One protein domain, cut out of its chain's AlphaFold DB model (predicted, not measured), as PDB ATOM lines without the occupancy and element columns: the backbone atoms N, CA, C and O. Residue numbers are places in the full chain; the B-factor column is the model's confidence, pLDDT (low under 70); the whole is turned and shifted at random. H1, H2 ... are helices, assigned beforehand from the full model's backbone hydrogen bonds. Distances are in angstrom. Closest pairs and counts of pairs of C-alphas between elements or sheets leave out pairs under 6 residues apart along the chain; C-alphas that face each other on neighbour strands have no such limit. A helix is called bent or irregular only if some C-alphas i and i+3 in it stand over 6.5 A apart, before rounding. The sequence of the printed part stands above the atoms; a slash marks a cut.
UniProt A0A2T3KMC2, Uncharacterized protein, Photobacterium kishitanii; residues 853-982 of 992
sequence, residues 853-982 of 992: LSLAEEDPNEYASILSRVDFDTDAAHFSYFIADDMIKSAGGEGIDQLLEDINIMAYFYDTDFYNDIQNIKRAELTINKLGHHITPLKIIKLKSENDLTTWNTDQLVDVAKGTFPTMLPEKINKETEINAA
ATOM      1  N   LEU A 853     116.615 119.962 103.255       56.88
ATOM      2  CA  LEU A 853     116.704 120.653 101.975       56.88
ATOM      3  C   LEU A 853     118.096 121.251 101.705       56.88
ATOM      4  O   LEU A 853     118.421 121.474 100.543       56.88
ATOM      5  N   SER A 854     118.946 121.474 102.719       58.34
ATOM      6  CA  SER A 854     120.310 121.957 102.460       58.34
ATOM      7  C   SER A 854     121.258 120.897 101.903       58.34
ATOM      8  O   SER A 854     122.214 121.272 101.232       58.34
ATOM      9  N   LEU A 855     120.948 119.600 102.015       60.59
ATOM     10  CA  LEU A 855     121.672 118.573 101.253       60.59
ATOM     11  C   LEU A 855     121.506 118.795  99.739       60.59
ATOM     12  O   LEU A 855     122.466 118.671  98.984       60.59
ATOM     13  N   ALA A 856     120.320 119.228  99.296       59.69
ATOM     14  CA  ALA A 856     120.068 119.590  97.901       59.69
ATOM     15  C   ALA A 856     120.663 120.952  97.481       59.69
ATOM     16  O   ALA A 856     120.725 121.226  96.286       59.69
ATOM     17  N   GLU A 857     121.126 121.787  98.422       58.06
ATOM     18  CA  GLU A 857     121.972 122.961  98.135       58.06
ATOM     19  C   GLU A 857     123.455 122.557  98.000       58.06
ATOM     20  O   GLU A 857     124.170 123.125  97.176       58.06
ATOM     21  N   GLU A 858     123.918 121.570  98.780       65.62
ATOM     22  CA  GLU A 858     125.310 121.091  98.769       65.62
ATOM     23  C   GLU A 858     125.647 120.209  97.554       65.62
ATOM     24  O   GLU A 858     126.690 120.418  96.932       65.62
ATOM     25  N   ASP A 859     124.773 119.264  97.185       59.81
ATOM     26  CA  ASP A 859     124.881 118.490  95.939       59.81
ATOM     27  C   ASP A 859     123.497 118.303  95.277       59.81
ATOM     28  O   ASP A 859     122.785 117.321  95.535       59.81
ATOM     29  N   PRO A 860     123.099 119.228  94.380       54.53
ATOM     30  CA  PRO A 860     121.850 119.122  93.630       54.53
ATOM     31  C   PRO A 860     121.735 117.855  92.770       54.53
ATOM     32  O   PRO A 860     120.620 117.473  92.429       54.53
ATOM     33  N   ASN A 861     122.841 117.192  92.408       52.31
ATOM     34  CA  ASN A 861     122.830 116.006  91.545       52.31
ATOM     35  C   ASN A 861     122.619 114.716  92.356       52.31
ATOM     36  O   ASN A 861     121.850 113.825  91.962       52.31
ATOM     37  N   GLU A 862     123.269 114.606  93.517       56.84
ATOM     38  CA  GLU A 862     123.040 113.508  94.456       56.84
ATOM     39  C   GLU A 862     121.614 113.583  95.024       56.84
ATOM     40  O   GLU A 862     120.880 112.583  94.981       56.84
ATOM     41  N   TYR A 863     121.195 114.780  95.450       56.66
ATOM     42  CA  TYR A 863     120.004 115.004  96.271       56.66
ATOM     43  C   TYR A 863     118.791 115.623  95.547       56.66
ATOM     44  O   TYR A 863     117.789 115.896  96.205       56.66
ATOM     45  N   ALA A 864     118.770 115.741  94.210       54.09
ATOM     46  CA  ALA A 864     117.546 116.101  93.458       54.09
ATOM     47  C   ALA A 864     116.321 115.235  93.832       54.09
ATOM     48  O   ALA A 864     115.188 115.711  93.863       54.09
ATOM     49  N   SER A 865     116.535 113.958  94.177       53.03
ATOM     50  CA  SER A 865     115.470 113.054  94.638       53.03
ATOM     51  C   SER A 865     115.004 113.298  96.079       53.03
ATOM     52  O   SER A 865     114.143 112.569  96.567       53.03
ATOM     53  N   ILE A 866     115.584 114.267  96.792       56.94
ATOM     54  CA  ILE A 866     115.032 114.821  98.032       56.94
ATOM     55  C   ILE A 866     113.963 115.869  97.701       56.94
ATOM     56  O   ILE A 866     112.908 115.884  98.326       56.94
ATOM     57  N   LEU A 867     114.176 116.679  96.662       51.56
ATOM     58  CA  LEU A 867     113.202 117.682  96.227       51.56
ATOM     59  C   LEU A 867     111.943 117.052  95.615       51.56
ATOM     60  O   LEU A 867     110.866 117.613  95.755       51.56
ATOM     61  N   SER A 868     112.037 115.836  95.062       49.84
ATOM     62  CA  SER A 868     110.860 115.052  94.645       49.84
ATOM     63  C   SER A 868     110.081 114.375  95.786       49.84
ATOM     64  O   SER A 868     109.106 113.674  95.510       49.84
ATOM     65  N   ARG A 869     110.498 114.550  97.052       49.22
ATOM     66  CA  ARG A 869     109.772 114.058  98.244       49.22
ATOM     67  C   ARG A 869     108.839 115.099  98.846       49.22
ATOM     68  O   ARG A 869     107.908 114.740  99.548       49.22
ATOM     69  N   VAL A 870     109.129 116.371  98.613       50.44
ATOM     70  CA  VAL A 870     108.454 117.495  99.255       50.44
ATOM     71  C   VAL A 870     107.363 117.999  98.317       50.44
ATOM     72  O   VAL A 870     107.606 118.127  97.118       50.44
ATOM     73  N   ASP A 871     106.161 118.259  98.839       49.03
ATOM     74  CA  ASP A 871     105.010 118.623  98.009       49.03
ATOM     75  C   ASP A 871     105.315 119.791  97.068       49.03
ATOM     76  O   ASP A 871     105.818 120.839  97.487       49.03
ATOM     77  N   PHE A 872     104.891 119.651  95.808       50.25
ATOM     78  CA  PHE A 872     104.941 120.721  94.805       50.25
ATOM     79  C   PHE A 872     104.138 121.969  95.217       50.25
ATOM     80  O   PHE A 872     104.260 123.013  94.584       50.25
ATOM     81  N   ASP A 873     103.350 121.882  96.289       50.03
ATOM     82  CA  ASP A 873     102.590 122.990  96.863       50.03
ATOM     83  C   ASP A 873     103.363 123.842  97.876       50.03
ATOM     84  O   ASP A 873     102.819 124.798  98.428       50.03
ATOM     85  N   THR A 874     104.616 123.484  98.153       59.84
ATOM     86  CA  THR A 874     105.363 123.995  99.305       59.84
ATOM     87  C   THR A 874     106.686 124.655  98.897       59.84
ATOM     88  O   THR A 874     106.968 124.959  97.732       59.84
ATOM     89  N   ASP A 875     107.532 124.902  99.892       64.69
ATOM     90  CA  ASP A 875     108.834 125.549  99.783       64.69
ATOM     91  C   ASP A 875     109.771 124.871  98.759       64.69
ATOM     92  O   ASP A 875     110.619 125.548  98.174       64.69
ATOM     93  N   ALA A 876     109.571 123.585  98.441       62.88
ATOM     94  CA  ALA A 876     110.355 122.870  97.430       62.88
ATOM     95  C   ALA A 876     110.069 123.271  95.973       62.88
ATOM     96  O   ALA A 876     110.984 123.188  95.152       62.88
ATOM     97  N   ALA A 877     108.871 123.759  95.626       68.00
ATOM     98  CA  ALA A 877     108.627 124.297  94.281       68.00
ATOM     99  C   ALA A 877     109.425 125.591  94.060       68.00
ATOM    100  O   ALA A 877     110.073 125.771  93.028       68.00
ATOM    101  N   HIS A 878     109.469 126.447  95.082       81.38
ATOM    102  CA  HIS A 878     110.286 127.659  95.095       81.38
ATOM    103  C   HIS A 878     111.776 127.301  95.019       81.38
ATOM    104  O   HIS A 878     112.520 127.888  94.236       81.38
ATOM    105  N   PHE A 879     112.210 126.299  95.789       74.69
ATOM    106  CA  PHE A 879     113.592 125.817  95.792       74.69
ATOM    107  C   PHE A 879     114.002 125.254  94.419       74.69
ATOM    108  O   PHE A 879     115.043 125.633  93.886       74.69
ATOM    109  N   SER A 880     113.138 124.439  93.804       71.25
ATOM    110  CA  SER A 880     113.322 123.875  92.458       71.25
ATOM    111  C   SER A 880     113.416 124.962  91.388       71.25
ATOM    112  O   SER A 880     114.310 124.907  90.545       71.25
ATOM    113  N   TYR A 881     112.556 125.988  91.460       85.44
ATOM    114  CA  TYR A 881     112.637 127.156  90.583       85.44
ATOM    115  C   TYR A 881     114.013 127.826  90.685       85.44
ATOM    116  O   TYR A 881     114.666 128.027  89.666       85.44
ATOM    117  N   PHE A 882     114.494 128.154  91.890       84.19
ATOM    118  CA  PHE A 882     115.767 128.872  92.020       84.19
ATOM    119  C   PHE A 882     116.981 128.012  91.648       84.19
ATOM    120  O   PHE A 882     117.925 128.550  91.075       84.19
ATOM    121  N   ILE A 883     116.949 126.694  91.888       73.62
ATOM    122  CA  ILE A 883     118.004 125.791  91.405       73.62
ATOM    123  C   ILE A 883     118.023 125.739  89.876       73.62
ATOM    124  O   ILE A 883     119.079 125.960  89.289       73.62
ATOM    125  N   ALA A 884     116.892 125.498  89.206       70.31
ATOM    126  CA  ALA A 884     116.879 125.465  87.742       70.31
ATOM    127  C   ALA A 884     117.215 126.832  87.120       70.31
ATOM    128  O   ALA A 884     117.926 126.878  86.119       70.31
ATOM    129  N   ASP A 885     116.794 127.941  87.730       82.25
ATOM    130  CA  ASP A 885     117.136 129.299  87.293       82.25
ATOM    131  C   ASP A 885     118.654 129.557  87.373       82.25
ATOM    132  O   ASP A 885     119.245 130.060  86.415       82.25
ATOM    133  N   ASP A 886     119.318 129.137  88.455       76.06
ATOM    134  CA  ASP A 886     120.779 129.230  88.586       76.06
ATOM    135  C   ASP A 886     121.529 128.221  87.695       76.06
ATOM    136  O   ASP A 886     122.580 128.566  87.144       76.06
ATOM    137  N   MET A 887     121.002 127.009  87.476       68.56
ATOM    138  CA  MET A 887     121.584 126.024  86.550       68.56
ATOM    139  C   MET A 887     121.525 126.509  85.094       68.56
ATOM    140  O   MET A 887     122.547 126.490  84.408       68.56
ATOM    141  N   ILE A 888     120.373 127.015  84.638       70.25
ATOM    142  CA  ILE A 888     120.189 127.570  83.286       70.25
ATOM    143  C   ILE A 888     121.126 128.767  83.066       70.25
ATOM    144  O   ILE A 888     121.813 128.834  82.045       70.25
ATOM    145  N   LYS A 889     121.232 129.682  84.039       78.06
ATOM    146  CA  LYS A 889     122.181 130.810  83.971       78.06
ATOM    147  C   LYS A 889     123.636 130.357  83.954       78.06
ATOM    148  O   LYS A 889     124.445 130.925  83.223       78.06
ATOM    149  N   SER A 890     123.980 129.329  84.728       69.00
ATOM    150  CA  SER A 890     125.337 128.764  84.769       69.00
ATOM    151  C   SER A 890     125.722 128.073  83.456       69.00
ATOM    152  O   SER A 890     126.888 128.125  83.065       69.00
ATOM    153  N   ALA A 891     124.749 127.501  82.742       63.09
ATOM    154  CA  ALA A 891     124.910 126.991  81.379       63.09
ATOM    155  C   ALA A 891     125.009 128.105  80.308       63.09
ATOM    156  O   ALA A 891     125.352 127.825  79.162       63.09
ATOM    157  N   GLY A 892     124.764 129.370  80.674       72.19
ATOM    158  CA  GLY A 892     124.830 130.534  79.783       72.19
ATOM    159  C   GLY A 892     123.482 131.006  79.225       72.19
ATOM    160  O   GLY A 892     123.473 131.920  78.403       72.19
ATOM    161  N   GLY A 893     122.365 130.418  79.665       72.75
ATOM    162  CA  GLY A 893     121.014 130.881  79.346       72.75
ATOM    163  C   GLY A 893     120.590 132.115  80.154       72.75
ATOM    164  O   GLY A 893     121.271 132.547  81.084       72.75
ATOM    165  N   GLU A 894     119.431 132.686  79.818       78.12
ATOM    166  CA  GLU A 894     118.927 133.916  80.460       78.12
ATOM    167  C   GLU A 894     118.105 133.660  81.750       78.12
ATOM    168  O   GLU A 894     117.780 134.601  82.475       78.12
ATOM    169  N   GLY A 895     117.851 132.389  82.094       80.94
ATOM    170  CA  GLY A 895     117.119 131.950  83.294       80.94
ATOM    171  C   GLY A 895     115.683 131.497  83.009       80.94
ATOM    172  O   GLY A 895     115.208 131.585  81.875       80.94
ATOM    173  N   ILE A 896     114.974 131.020  84.041       77.06
ATOM    174  CA  ILE A 896     113.588 130.530  83.891       77.06
ATOM    175  C   ILE A 896     112.654 131.665  83.469       77.06
ATOM    176  O   ILE A 896     111.804 131.456  82.609       77.06
ATOM    177  N   ASP A 897     112.815 132.874  84.024       81.69
ATOM    178  CA  ASP A 897     111.939 134.004  83.679       81.69
ATOM    179  C   ASP A 897     111.933 134.270  82.158       81.69
ATOM    180  O   ASP A 897     110.865 134.416  81.566       81.69
ATOM    181  N   GLN A 898     113.098 134.244  81.497       79.56
ATOM    182  CA  GLN A 898     113.168 134.435  80.043       79.56
ATOM    183  C   GLN A 898     112.598 133.237  79.272       79.56
ATOM    184  O   GLN A 898     111.902 133.422  78.277       79.56
ATOM    185  N   LEU A 899     112.831 132.010  79.748       73.19
ATOM    186  CA  LEU A 899     112.273 130.792  79.152       73.19
ATOM    187  C   LEU A 899     110.729 130.839  79.123       73.19
ATOM    188  O   LEU A 899     110.119 130.487  78.115       73.19
ATOM    189  N   LEU A 900     110.104 131.332  80.202       74.62
ATOM    190  CA  LEU A 900     108.652 131.536  80.318       74.62
ATOM    191  C   LEU A 900     108.137 132.706  79.448       74.62
ATOM    192  O   LEU A 900     106.984 132.675  78.994       74.62
ATOM    193  N   GLU A 901     108.961 133.738  79.212       76.75
ATOM    194  CA  GLU A 901     108.659 134.839  78.279       76.75
ATOM    195  C   GLU A 901     108.655 134.345  76.828       76.75
ATOM    196  O   GLU A 901     107.700 134.604  76.090       76.75
ATOM    197  N   ASP A 902     109.681 133.590  76.437       71.81
ATOM    198  CA  ASP A 902     109.914 133.139  75.063       71.81
ATOM    199  C   ASP A 902     108.816 132.195  74.545       71.81
ATOM    200  O   ASP A 902     108.439 132.259  73.372       71.81
ATOM    201  N   ILE A 903     108.249 131.362  75.423       66.06
ATOM    202  CA  ILE A 903     107.102 130.485  75.116       66.06
ATOM    203  C   ILE A 903     105.737 131.166  75.326       66.06
ATOM    204  O   ILE A 903     104.695 130.532  75.165       66.06
ATOM    205  N   ASN A 904     105.723 132.462  75.663       72.25
ATOM    206  CA  ASN A 904     104.526 133.297  75.799       72.25
ATOM    207  C   ASN A 904     103.506 132.813  76.859       72.25
ATOM    208  O   ASN A 904     102.314 133.109  76.752       72.25
ATOM    209  N   ILE A 905     103.959 132.116  77.912       65.12
ATOM    210  CA  ILE A 905     103.112 131.775  79.075       65.12
ATOM    211  C   ILE A 905     103.279 132.744  80.249       65.12
ATOM    212  O   ILE A 905     102.469 132.716  81.174       65.12
ATOM    213  N   MET A 906     104.268 133.644  80.195       72.75
ATOM    214  CA  MET A 906     104.533 134.631  81.248       72.75
ATOM    215  C   MET A 906     103.304 135.422  81.703       72.75
ATOM    216  O   MET A 906     103.165 135.712  82.885       72.75
ATOM    217  N   ALA A 907     102.394 135.754  80.782       69.69
ATOM    218  CA  ALA A 907     101.169 136.478  81.115       69.69
ATOM    219  C   ALA A 907     100.287 135.722  82.123       69.69
ATOM    220  O   ALA A 907      99.639 136.364  82.938       69.69
ATOM    221  N   TYR A 908     100.292 134.387  82.083       66.56
ATOM    222  CA  TYR A 908      99.593 133.544  83.049       66.56
ATOM    223  C   TYR A 908     100.425 133.344  84.315       66.56
ATOM    224  O   TYR A 908      99.878 133.442  85.405       66.56
ATOM    225  N   PHE A 909     101.745 133.137  84.187       74.75
ATOM    226  CA  PHE A 909     102.639 133.016  85.347       74.75
ATOM    227  C   PHE A 909     102.564 134.255  86.250       74.75
ATOM    228  O   PHE A 909     102.473 134.122  87.462       74.75
ATOM    229  N   TYR A 910     102.518 135.460  85.677       80.19
ATOM    230  CA  TYR A 910     102.426 136.709  86.440       80.19
ATOM    231  C   TYR A 910     101.166 136.859  87.301       80.19
ATOM    232  O   TYR A 910     101.201 137.626  88.267       80.19
ATOM    233  N   ASP A 911     100.086 136.154  86.962       74.12
ATOM    234  CA  ASP A 911      98.823 136.193  87.697       74.12
ATOM    235  C   ASP A 911      98.746 135.113  88.800       74.12
ATOM    236  O   ASP A 911      97.789 135.124  89.574       74.12
ATOM    237  N   THR A 912      99.738 134.215  88.926       78.00
ATOM    238  CA  THR A 912      99.725 133.147  89.944       78.00
ATOM    239  C   THR A 912     100.342 133.575  91.286       78.00
ATOM    240  O   THR A 912     101.191 134.474  91.361       78.00
ATOM    241  N   ASP A 913      99.931 132.925  92.378       81.44
ATOM    242  CA  ASP A 913     100.499 133.174  93.710       81.44
ATOM    243  C   ASP A 913     101.966 132.716  93.774       81.44
ATOM    244  O   ASP A 913     102.813 133.445  94.297       81.44
ATOM    245  N   PHE A 914     102.310 131.605  93.111       84.19
ATOM    246  CA  PHE A 914     103.687 131.127  92.982       84.19
ATOM    247  C   PHE A 914     104.639 132.186  92.392       84.19
ATOM    248  O   PHE A 914     105.730 132.404  92.926       84.19
ATOM    249  N   TYR A 915     104.240 132.932  91.352       86.88
ATOM    250  CA  TYR A 915     105.067 134.045  90.859       86.88
ATOM    251  C   TYR A 915     105.204 135.173  91.885       86.88
ATOM    252  O   TYR A 915     106.298 135.718  92.066       86.88
ATOM    253  N   ASN A 916     104.116 135.537  92.568       84.62
ATOM    254  CA  ASN A 916     104.155 136.566  93.604       84.62
ATOM    255  C   ASN A 916     105.136 136.196  94.726       84.62
ATOM    256  O   ASN A 916     105.907 137.057  95.169       84.62
ATOM    257  N   ASP A 917     105.183 134.924  95.112       89.81
ATOM    258  CA  ASP A 917     106.117 134.378  96.092       89.81
ATOM    259  C   ASP A 917     107.569 134.413  95.597       89.81
ATOM    260  O   ASP A 917     108.429 134.988  96.274       89.81
ATOM    261  N   ILE A 918     107.849 133.940  94.374       91.62
ATOM    262  CA  ILE A 918     109.170 134.069  93.726       91.62
ATOM    263  C   ILE A 918     109.642 135.533  93.705       91.62
ATOM    264  O   ILE A 918     110.796 135.834  94.037       91.62
ATOM    265  N   GLN A 919     108.756 136.477  93.373       92.31
ATOM    266  CA  GLN A 919     109.075 137.906  93.405       92.31
ATOM    267  C   GLN A 919     109.319 138.421  94.827       92.31
ATOM    268  O   GLN A 919     110.197 139.264  95.028       92.31
ATOM    269  N   ASN A 920     108.585 137.939  95.829       89.81
ATOM    270  CA  ASN A 920     108.802 138.330  97.219       89.81
ATOM    271  C   ASN A 920     110.130 137.800  97.780       89.81
ATOM    272  O   ASN A 920     110.796 138.542  98.513       89.81
ATOM    273  N   ILE A 921     110.552 136.593  97.385       90.62
ATOM    274  CA  ILE A 921     111.866 136.015  97.706       90.62
ATOM    275  C   ILE A 921     112.980 136.853  97.057       90.62
ATOM    276  O   ILE A 921     113.858 137.345  97.768       90.62
ATOM    277  N   LYS A 922     112.898 137.134  95.744       93.44
ATOM    278  CA  LYS A 922     113.847 138.016  95.020       93.44
ATOM    279  C   LYS A 922     113.943 139.416  95.657       93.44
ATOM    280  O   LYS A 922     115.027 139.991  95.780       93.44
ATOM    281  N   ARG A 923     112.821 139.988  96.120       93.19
ATOM    282  CA  ARG A 923     112.799 141.277  96.850       93.19
ATOM    283  C   ARG A 923     113.447 141.185  98.231       93.19
ATOM    284  O   ARG A 923     114.132 142.134  98.625       93.19
ATOM    285  N   ALA A 924     113.225 140.093  98.963       90.44
ATOM    286  CA  ALA A 924     113.833 139.866 100.269       90.44
ATOM    287  C   ALA A 924     115.354 139.750 100.128       90.44
ATOM    288  O   ALA A 924     116.075 140.517 100.764       90.44
ATOM    289  N   GLU A 925     115.828 138.912  99.207       93.94
ATOM    290  CA  GLU A 925     117.242 138.723  98.865       93.94
ATOM    291  C   GLU A 925     117.933 140.054  98.555       93.94
ATOM    292  O   GLU A 925     118.865 140.461  99.254       93.94
ATOM    293  N   LEU A 926     117.391 140.819  97.604       93.06
ATOM    294  CA  LEU A 926     117.899 142.141  97.244       93.06
ATOM    295  C   LEU A 926     117.912 143.125  98.430       93.06
ATOM    296  O   LEU A 926     118.771 144.008  98.492       93.06
ATOM    297  N   THR A 927     116.958 143.018  99.356       92.25
ATOM    298  CA  THR A 927     116.858 143.895 100.534       92.25
ATOM    299  C   THR A 927     117.878 143.517 101.605       92.25
ATOM    300  O   THR A 927     118.551 144.399 102.137       92.25
ATOM    301  N   ILE A 928     118.047 142.225 101.883       88.12
ATOM    302  CA  ILE A 928     119.004 141.684 102.857       88.12
ATOM    303  C   ILE A 928     120.444 141.937 102.366       88.12
ATOM    304  O   ILE A 928     121.256 142.504 103.104       88.12
ATOM    305  N   ASN A 929     120.711 141.696 101.075       90.50
ATOM    306  CA  ASN A 929     121.986 142.004 100.418       90.50
ATOM    307  C   ASN A 929     122.323 143.511 100.472       90.50
ATOM    308  O   ASN A 929     123.458 143.885 100.774       90.50
ATOM    309  N   LYS A 930     121.341 144.410 100.285       92.25
ATOM    310  CA  LYS A 930     121.525 145.872 100.457       92.25
ATOM    311  C   LYS A 930     121.840 146.302 101.892       92.25
ATOM    312  O   LYS A 930     122.390 147.386 102.081       92.25
ATOM    313  N   LEU A 931     121.495 145.488 102.888       87.50
ATOM    314  CA  LEU A 931     121.820 145.723 104.297       87.50
ATOM    315  C   LEU A 931     123.198 145.157 104.692       87.50
ATOM    316  O   LEU A 931     123.600 145.299 105.843       87.50
ATOM    317  N   GLY A 932     123.941 144.564 103.750       90.88
ATOM    318  CA  GLY A 932     125.280 144.007 103.977       90.88
ATOM    319  C   GLY A 932     125.289 142.561 104.477       90.88
ATOM    320  O   GLY A 932     126.350 142.040 104.817       90.88
ATOM    321  N   HIS A 933     124.130 141.904 104.508       82.88
ATOM    322  CA  HIS A 933     124.007 140.483 104.810       82.88
ATOM    323  C   HIS A 933     123.965 139.719 103.484       82.88
ATOM    324  O   HIS A 933     122.965 139.785 102.779       82.88
ATOM    325  N   HIS A 934     125.045 139.021 103.129       88.44
ATOM    326  CA  HIS A 934     125.069 138.205 101.914       88.44
ATOM    327  C   HIS A 934     124.158 136.978 102.070       88.44
ATOM    328  O   HIS A 934     124.423 136.121 102.917       88.44
ATOM    329  N   ILE A 935     123.095 136.905 101.268       88.06
ATOM    330  CA  ILE A 935     122.113 135.816 101.268       88.06
ATOM    331  C   ILE A 935     121.685 135.450  99.839       88.06
ATOM    332  O   ILE A 935     121.678 136.305  98.953       88.06
ATOM    333  N   THR A 936     121.323 134.184  99.639       87.25
ATOM    334  CA  THR A 936     120.764 133.616  98.401       87.25
ATOM    335  C   THR A 936     119.256 133.361  98.552       87.25
ATOM    336  O   THR A 936     118.774 133.238  99.685       87.25
ATOM    337  N   PRO A 937     118.492 133.225  97.451       85.56
ATOM    338  CA  PRO A 937     117.086 132.819  97.503       85.56
ATOM    339  C   PRO A 937     116.862 131.491  98.241       85.56
ATOM    340  O   PRO A 937     116.004 131.421  99.118       85.56
ATOM    341  N   LEU A 938     117.694 130.475  97.975       80.50
ATOM    342  CA  LEU A 938     117.639 129.158  98.635       80.50
ATOM    343  C   LEU A 938     117.760 129.269 100.162       80.50
ATOM    344  O   LEU A 938     116.991 128.668 100.910       80.50
ATOM    345  N   LYS A 939     118.651 130.140 100.644       80.81
ATOM    346  CA  LYS A 939     118.821 130.386 102.078       80.81
ATOM    347  C   LYS A 939     117.647 131.140 102.712       80.81
ATOM    348  O   LYS A 939     117.394 130.969 103.901       80.81
ATOM    349  N   ILE A 940     116.909 131.947 101.949       82.56
ATOM    350  CA  ILE A 940     115.660 132.581 102.416       82.56
ATOM    351  C   ILE A 940     114.542 131.545 102.533       82.56
ATOM    352  O   ILE A 940     113.794 131.573 103.507       82.56
ATOM    353  N   ILE A 941     114.468 130.613 101.581       80.19
ATOM    354  CA  ILE A 941     113.543 129.474 101.606       80.19
ATOM    355  C   ILE A 941     113.816 128.605 102.838       80.19
ATOM    356  O   ILE A 941     112.904 128.367 103.629       80.19
ATOM    357  N   LYS A 942     115.085 128.248 103.090       75.38
ATOM    358  CA  LYS A 942     115.472 127.514 104.303       75.38
ATOM    359  C   LYS A 942     115.077 128.261 105.582       75.38
ATOM    360  O   LYS A 942     114.448 127.680 106.458       75.38
ATOM    361  N   LEU A 943     115.361 129.564 105.668       77.75
ATOM    362  CA  LEU A 943     114.997 130.384 106.830       77.75
ATOM    363  C   LEU A 943     113.482 130.495 107.060       77.75
ATOM    364  O   LEU A 943     113.066 130.606 108.213       77.75
ATOM    365  N   LYS A 944     112.654 130.483 106.004       82.25
ATOM    366  CA  LYS A 944     111.189 130.441 106.131       82.25
ATOM    367  C   LYS A 944     110.753 129.143 106.817       82.25
ATOM    368  O   LYS A 944     110.007 129.209 107.794       82.25
ATOM    369  N   SER A 945     111.254 128.009 106.327       70.19
ATOM    370  CA  SER A 945     110.989 126.674 106.873       70.19
ATOM    371  C   SER A 945     111.482 126.543 108.323       70.19
ATOM    372  O   SER A 945     110.696 126.206 109.199       70.19
ATOM    373  N   GLU A 946     112.722 126.949 108.623       73.19
ATOM    374  CA  GLU A 946     113.314 126.924 109.978       73.19
ATOM    375  C   GLU A 946     112.586 127.808 111.019       73.19
ATOM    376  O   GLU A 946     112.890 127.726 112.210       73.19
ATOM    377  N   ASN A 947     111.677 128.695 110.595       73.62
ATOM    378  CA  ASN A 947     110.964 129.641 111.465       73.62
ATOM    379  C   ASN A 947     109.429 129.521 111.365       73.62
ATOM    380  O   ASN A 947     108.729 130.462 111.751       73.62
ATOM    381  N   ASP A 948     108.907 128.404 110.840       72.19
ATOM    382  CA  ASP A 948     107.469 128.111 110.688       72.19
ATOM    383  C   ASP A 948     106.665 129.249 110.017       72.19
ATOM    384  O   ASP A 948     105.497 129.511 110.331       72.19
ATOM    385  N   LEU A 949     107.291 129.982 109.088       74.19
ATOM    386  CA  LEU A 949     106.634 131.090 108.399       74.19
ATOM    387  C   LEU A 949     105.636 130.556 107.363       74.19
ATOM    388  O   LEU A 949     106.010 129.929 106.372       74.19
ATOM    389  N   THR A 950     104.358 130.887 107.545       75.38
ATOM    390  CA  THR A 950     103.258 130.443 106.670       75.38
ATOM    391  C   THR A 950     103.066 131.283 105.404       75.38
ATOM    392  O   THR A 950     102.185 130.975 104.609       75.38
ATOM    393  N   THR A 951     103.839 132.358 105.201       80.62
ATOM    394  CA  THR A 951     103.723 133.225 104.012       80.62
ATOM    395  C   THR A 951     105.086 133.711 103.530       80.62
ATOM    396  O   THR A 951     105.997 133.911 104.334       80.62
ATOM    397  N   TRP A 952     105.197 134.009 102.237       82.94
ATOM    398  CA  TRP A 952     106.391 134.599 101.627       82.94
ATOM    399  C   TRP A 952     106.447 136.125 101.733       82.94
ATOM    400  O   TRP A 952     106.994 136.800 100.866       82.94
ATOM    401  N   ASN A 953     105.877 136.725 102.778       87.50
ATOM    402  CA  ASN A 953     105.882 138.177 102.908       87.50
ATOM    403  C   ASN A 953     107.320 138.728 103.029       87.50
ATOM    404  O   ASN A 953     108.033 138.411 103.981       87.50
ATOM    405  N   THR A 954     107.727 139.606 102.101       87.94
ATOM    406  CA  THR A 954     109.091 140.165 102.055       87.94
ATOM    407  C   THR A 954     109.554 140.758 103.389       87.94
ATOM    408  O   THR A 954     110.699 140.528 103.762       87.94
ATOM    409  N   ASP A 955     108.703 141.481 104.128       87.44
ATOM    410  CA  ASP A 955     109.111 142.089 105.402       87.44
ATOM    411  C   ASP A 955     109.370 141.016 106.479       87.44
ATOM    412  O   ASP A 955     110.348 141.118 107.220       87.44
ATOM    413  N   GLN A 956     108.565 139.944 106.519       85.94
ATOM    414  CA  GLN A 956     108.776 138.810 107.433       85.94
ATOM    415  C   GLN A 956     110.079 138.064 107.121       85.94
ATOM    416  O   GLN A 956     110.890 137.847 108.022       85.94
ATOM    417  N   LEU A 957     110.316 137.739 105.844       83.25
ATOM    418  CA  LEU A 957     111.540 137.070 105.381       83.25
ATOM    419  C   LEU A 957     112.793 137.904 105.699       83.25
ATOM    420  O   LEU A 957     113.798 137.390 106.191       83.25
ATOM    421  N   VAL A 958     112.719 139.218 105.463       87.25
ATOM    422  CA  VAL A 958     113.786 140.177 105.769       87.25
ATOM    423  C   VAL A 958     114.054 140.259 107.276       87.25
ATOM    424  O   VAL A 958     115.215 140.338 107.681       87.25
ATOM    425  N   ASP A 959     113.022 140.244 108.120       87.00
ATOM    426  CA  ASP A 959     113.190 140.339 109.572       87.00
ATOM    427  C   ASP A 959     113.681 139.029 110.212       87.00
ATOM    428  O   ASP A 959     114.464 139.101 111.167       87.00
ATOM    429  N   VAL A 960     113.325 137.860 109.660       82.56
ATOM    430  CA  VAL A 960     113.929 136.561 110.020       82.56
ATOM    431  C   VAL A 960     115.406 136.519 109.623       82.56
ATOM    432  O   VAL A 960     116.251 136.242 110.471       82.56
ATOM    433  N   ALA A 961     115.759 136.894 108.390       80.38
ATOM    434  CA  ALA A 961     117.149 136.851 107.914       80.38
ATOM    435  C   ALA A 961     118.114 137.798 108.653       80.38
ATOM    436  O   ALA A 961     119.320 137.550 108.705       80.38
ATOM    437  N   LYS A 962     117.602 138.871 109.265       81.94
ATOM    438  CA  LYS A 962     118.366 139.744 110.177       81.94
ATOM    439  C   LYS A 962     118.552 139.159 111.587       81.94
ATOM    440  O   LYS A 962     119.266 139.761 112.388       81.94
ATOM    441  N   GLY A 963     117.850 138.080 111.941       78.62
ATOM    442  CA  GLY A 963     117.690 137.632 113.330       78.62
ATOM    443  C   GLY A 963     116.912 138.631 114.203       78.62
ATOM    444  O   GLY A 963     117.113 138.677 115.415       78.62
ATOM    445  N   THR A 964     116.075 139.482 113.593       53.88
ATOM    446  CA  THR A 964     115.281 140.511 114.296       53.88
ATOM    447  C   THR A 964     113.824 140.129 114.508       53.88
ATOM    448  O   THR A 964     113.152 140.764 115.323       53.88
ATOM    449  N   PHE A 965     113.335 139.091 113.824       45.28
ATOM    450  CA  PHE A 965     112.078 138.461 114.195       45.28
ATOM    451  C   PHE A 965     112.221 137.929 115.629       45.28
ATOM    452  O   PHE A 965     113.200 137.235 115.919       45.28
ATOM    453  N   PRO A 966     111.300 138.250 116.555       42.38
ATOM    454  CA  PRO A 966     111.290 137.587 117.845       42.38
ATOM    455  C   PRO A 966     110.987 136.117 117.576       42.38
ATOM    456  O   PRO A 966     109.875 135.791 117.160       42.38
ATOM    457  N   THR A 967     111.971 135.245 117.789       39.31
ATOM    458  CA  THR A 967     111.781 133.801 117.692       39.31
ATOM    459  C   THR A 967     110.654 133.405 118.635       39.31
ATOM    460  O   THR A 967     110.830 133.340 119.854       39.31
ATOM    461  N   MET A 968     109.476 133.115 118.076       37.78
ATOM    462  CA  MET A 968     108.435 132.369 118.778       37.78
ATOM    463  C   MET A 968     108.841 130.896 118.822       37.78
ATOM    464  O   MET A 968     108.109 130.027 118.370       37.78
ATOM    465  N   LEU A 969     110.026 130.630 119.385       37.22
ATOM    466  CA  LEU A 969     110.430 129.297 119.797       37.22
ATOM    467  C   LEU A 969     109.309 128.748 120.688       37.22
ATOM    468  O   LEU A 969     109.013 129.366 121.721       37.22
ATOM    469  N   PRO A 970     108.684 127.614 120.330       39.62
ATOM    470  CA  PRO A 970     107.746 126.957 121.219       39.62
ATOM    471  C   PRO A 970     108.433 126.695 122.565       39.62
ATOM    472  O   PRO A 970     109.562 126.204 122.606       39.62
ATOM    473  N   GLU A 971     107.755 126.971 123.687       40.03
ATOM    474  CA  GLU A 971     108.320 126.776 125.039       40.03
ATOM    475  C   GLU A 971     108.811 125.332 125.320       40.03
ATOM    476  O   GLU A 971     109.451 125.103 126.349       40.03
ATOM    477  N   LYS A 972     108.496 124.360 124.447       45.59
ATOM    478  CA  LYS A 972     108.935 122.957 124.513       45.59
ATOM    479  C   LYS A 972     110.464 122.807 124.456       45.59
ATOM    480  O   LYS A 972     111.038 122.272 125.402       45.59
ATOM    481  N   ILE A 973     111.126 123.326 123.416       40.62
ATOM    482  CA  ILE A 973     112.527 122.969 123.093       40.62
ATOM    483  C   ILE A 973     113.505 123.390 124.207       40.62
ATOM    484  O   ILE A 973     114.381 122.622 124.615       40.62
ATOM    485  N   ASN A 974     113.319 124.585 124.783       39.31
ATOM    486  CA  ASN A 974     114.138 125.031 125.917       39.31
ATOM    487  C   ASN A 974     113.900 124.183 127.182       39.31
ATOM    488  O   ASN A 974     114.854 123.898 127.903       39.31
ATOM    489  N   LYS A 975     112.664 123.727 127.442       44.84
ATOM    490  CA  LYS A 975     112.370 122.868 128.603       44.84
ATOM    491  C   LYS A 975     112.971 121.472 128.445       44.84
ATOM    492  O   LYS A 975     113.515 120.957 129.414       44.84
ATOM    493  N   GLU A 976     112.930 120.874 127.258       41.28
ATOM    494  CA  GLU A 976     113.543 119.560 127.007       41.28
ATOM    495  C   GLU A 976     115.070 119.606 127.134       41.28
ATOM    496  O   GLU A 976     115.665 118.733 127.770       41.28
ATOM    497  N   THR A 977     115.704 120.678 126.650       42.81
ATOM    498  CA  THR A 977     117.154 120.882 126.799       42.81
ATOM    499  C   THR A 977     117.563 121.016 128.277       42.81
ATOM    500  O   THR A 977     118.538 120.398 128.714       42.81
ATOM    501  N   GLU A 978     116.793 121.754 129.088       42.44
ATOM    502  CA  GLU A 978     117.024 121.869 130.538       42.44
ATOM    503  C   GLU A 978     116.720 120.566 131.306       42.44
ATOM    504  O   GLU A 978     117.463 120.197 132.222       42.44
ATOM    505  N   ILE A 979     115.668 119.828 130.928       47.91
ATOM    506  CA  ILE A 979     115.290 118.551 131.555       47.91
ATOM    507  C   ILE A 979     116.346 117.471 131.281       47.91
ATOM    508  O   ILE A 979     116.763 116.778 132.213       47.91
ATOM    509  N   ASN A 980     116.843 117.361 130.047       42.06
ATOM    510  CA  ASN A 980     117.864 116.375 129.687       42.06
ATOM    511  C   ASN A 980     119.211 116.670 130.374       42.06
ATOM    512  O   ASN A 980     119.838 115.761 130.928       42.06
ATOM    513  N   ALA A 981     119.612 117.944 130.469       43.06
ATOM    514  CA  ALA A 981     120.792 118.351 131.237       43.06
ATOM    515  C   ALA A 981     120.671 118.034 132.747       43.06
ATOM    516  O   ALA A 981     121.667 117.693 133.400       43.06
ATOM    517  N   ALA A 982     119.458 118.099 133.307       43.84
ATOM    518  CA  ALA A 982     119.188 117.733 134.696       43.84
ATOM    519  C   ALA A 982     119.193 116.208 134.931       43.84
ATOM    520  O   ALA A 982     119.711 115.751 135.953       43.84
TER     521      ALA A 982
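What this domain is: This is residues 853 to 982 of the 992 residues of an uncharacterized protein of Photobacterium kishitanii (UniProt A0A2T3KMC2). Crossed helices form a small body, with H7 in its middle, the longest helix H6 and the shorter H8 crossing it, and H3 packed on it nearly lengthwise; a final helix, H9, sticks out as a free arm with residues 970 to 982. H4 and H5 make the turn from H3 back to H6, and the small pair H1 and H2 sits beside H3. The printed part has 130 residues with nine named helices, H1 to H9 in chain order, and no named strand: all helix. It is only just loose, close to compact, with a radius of gyration of the C-alphas of 17.0 A, and spans 62 by 32 by 27 A, the arm making much of the length.

Where its parts are: Find C-alpha 913 at (100.499, 133.174, 93.710); from there H6, residues 913 to 930, runs 25.5 A to C-alpha 930 at (121.525, 145.872, 100.457). After it come H7, residues 937 to 945, 12.8 A long, and H8, residues 954 to 961, 10.5 A. Before it look for H3, residues 875 to 890, 22.5 A, then H4, residues 896 to 902, and H5, residues 906 to 909. H1 is residues 855 to 858 and H2 residues 860 to 867, irregular, with C-alphas 862 and 865 7.6 A apart. H9, residues 971 to 982, runs 17.1 A to C-alpha 982 at (119.188, 117.733, 134.696).

How they stand to each other: Start at H6: with residues 920 to 928 alone it touches H8 at a steep tilt of 51 degrees, the same way, closest at the C-alphas of Ala 924 and Thr 954, 5.1 A. H7 touches H8 about perpendicular, at 83 degrees, closest at the C-alphas of Lys 944 and Leu 957, 6.7 A. H3 touches H7 at a shallow tilt of 11 degrees, opposite ways, the C-alphas of Phe 879 and Leu 938 being closest at 6.0 A. H4 and H5 only just touch, with 3 pairs of C-alphas within 8 A, and only at the corner, closest at Leu 900 and Met 906, 5.2 A. H1 touches H2, the C-alphas of Ala 856 and Tyr 863 being closest at 4.9 A. H9 touches no helix. Every O i to N i+4 pair is within hydrogen-bond range in H3, H4, H6, H7 and H8; H9 has 7 of 8, H2 has 1 of 4 and 2 of 5 O i to N i+3 pairs, and H1 and H5 are too short for an O i to N i+4 pair.

The domain as a whole: The C-alphas of Asn 904 and Ala 982 are the two farthest apart, at 62.7 A. The printed part has no cut, and no link is long. Mean pLDDT of the printed part is 70.3; look for low values in residues 853 to 877 and 964 to 982, among others.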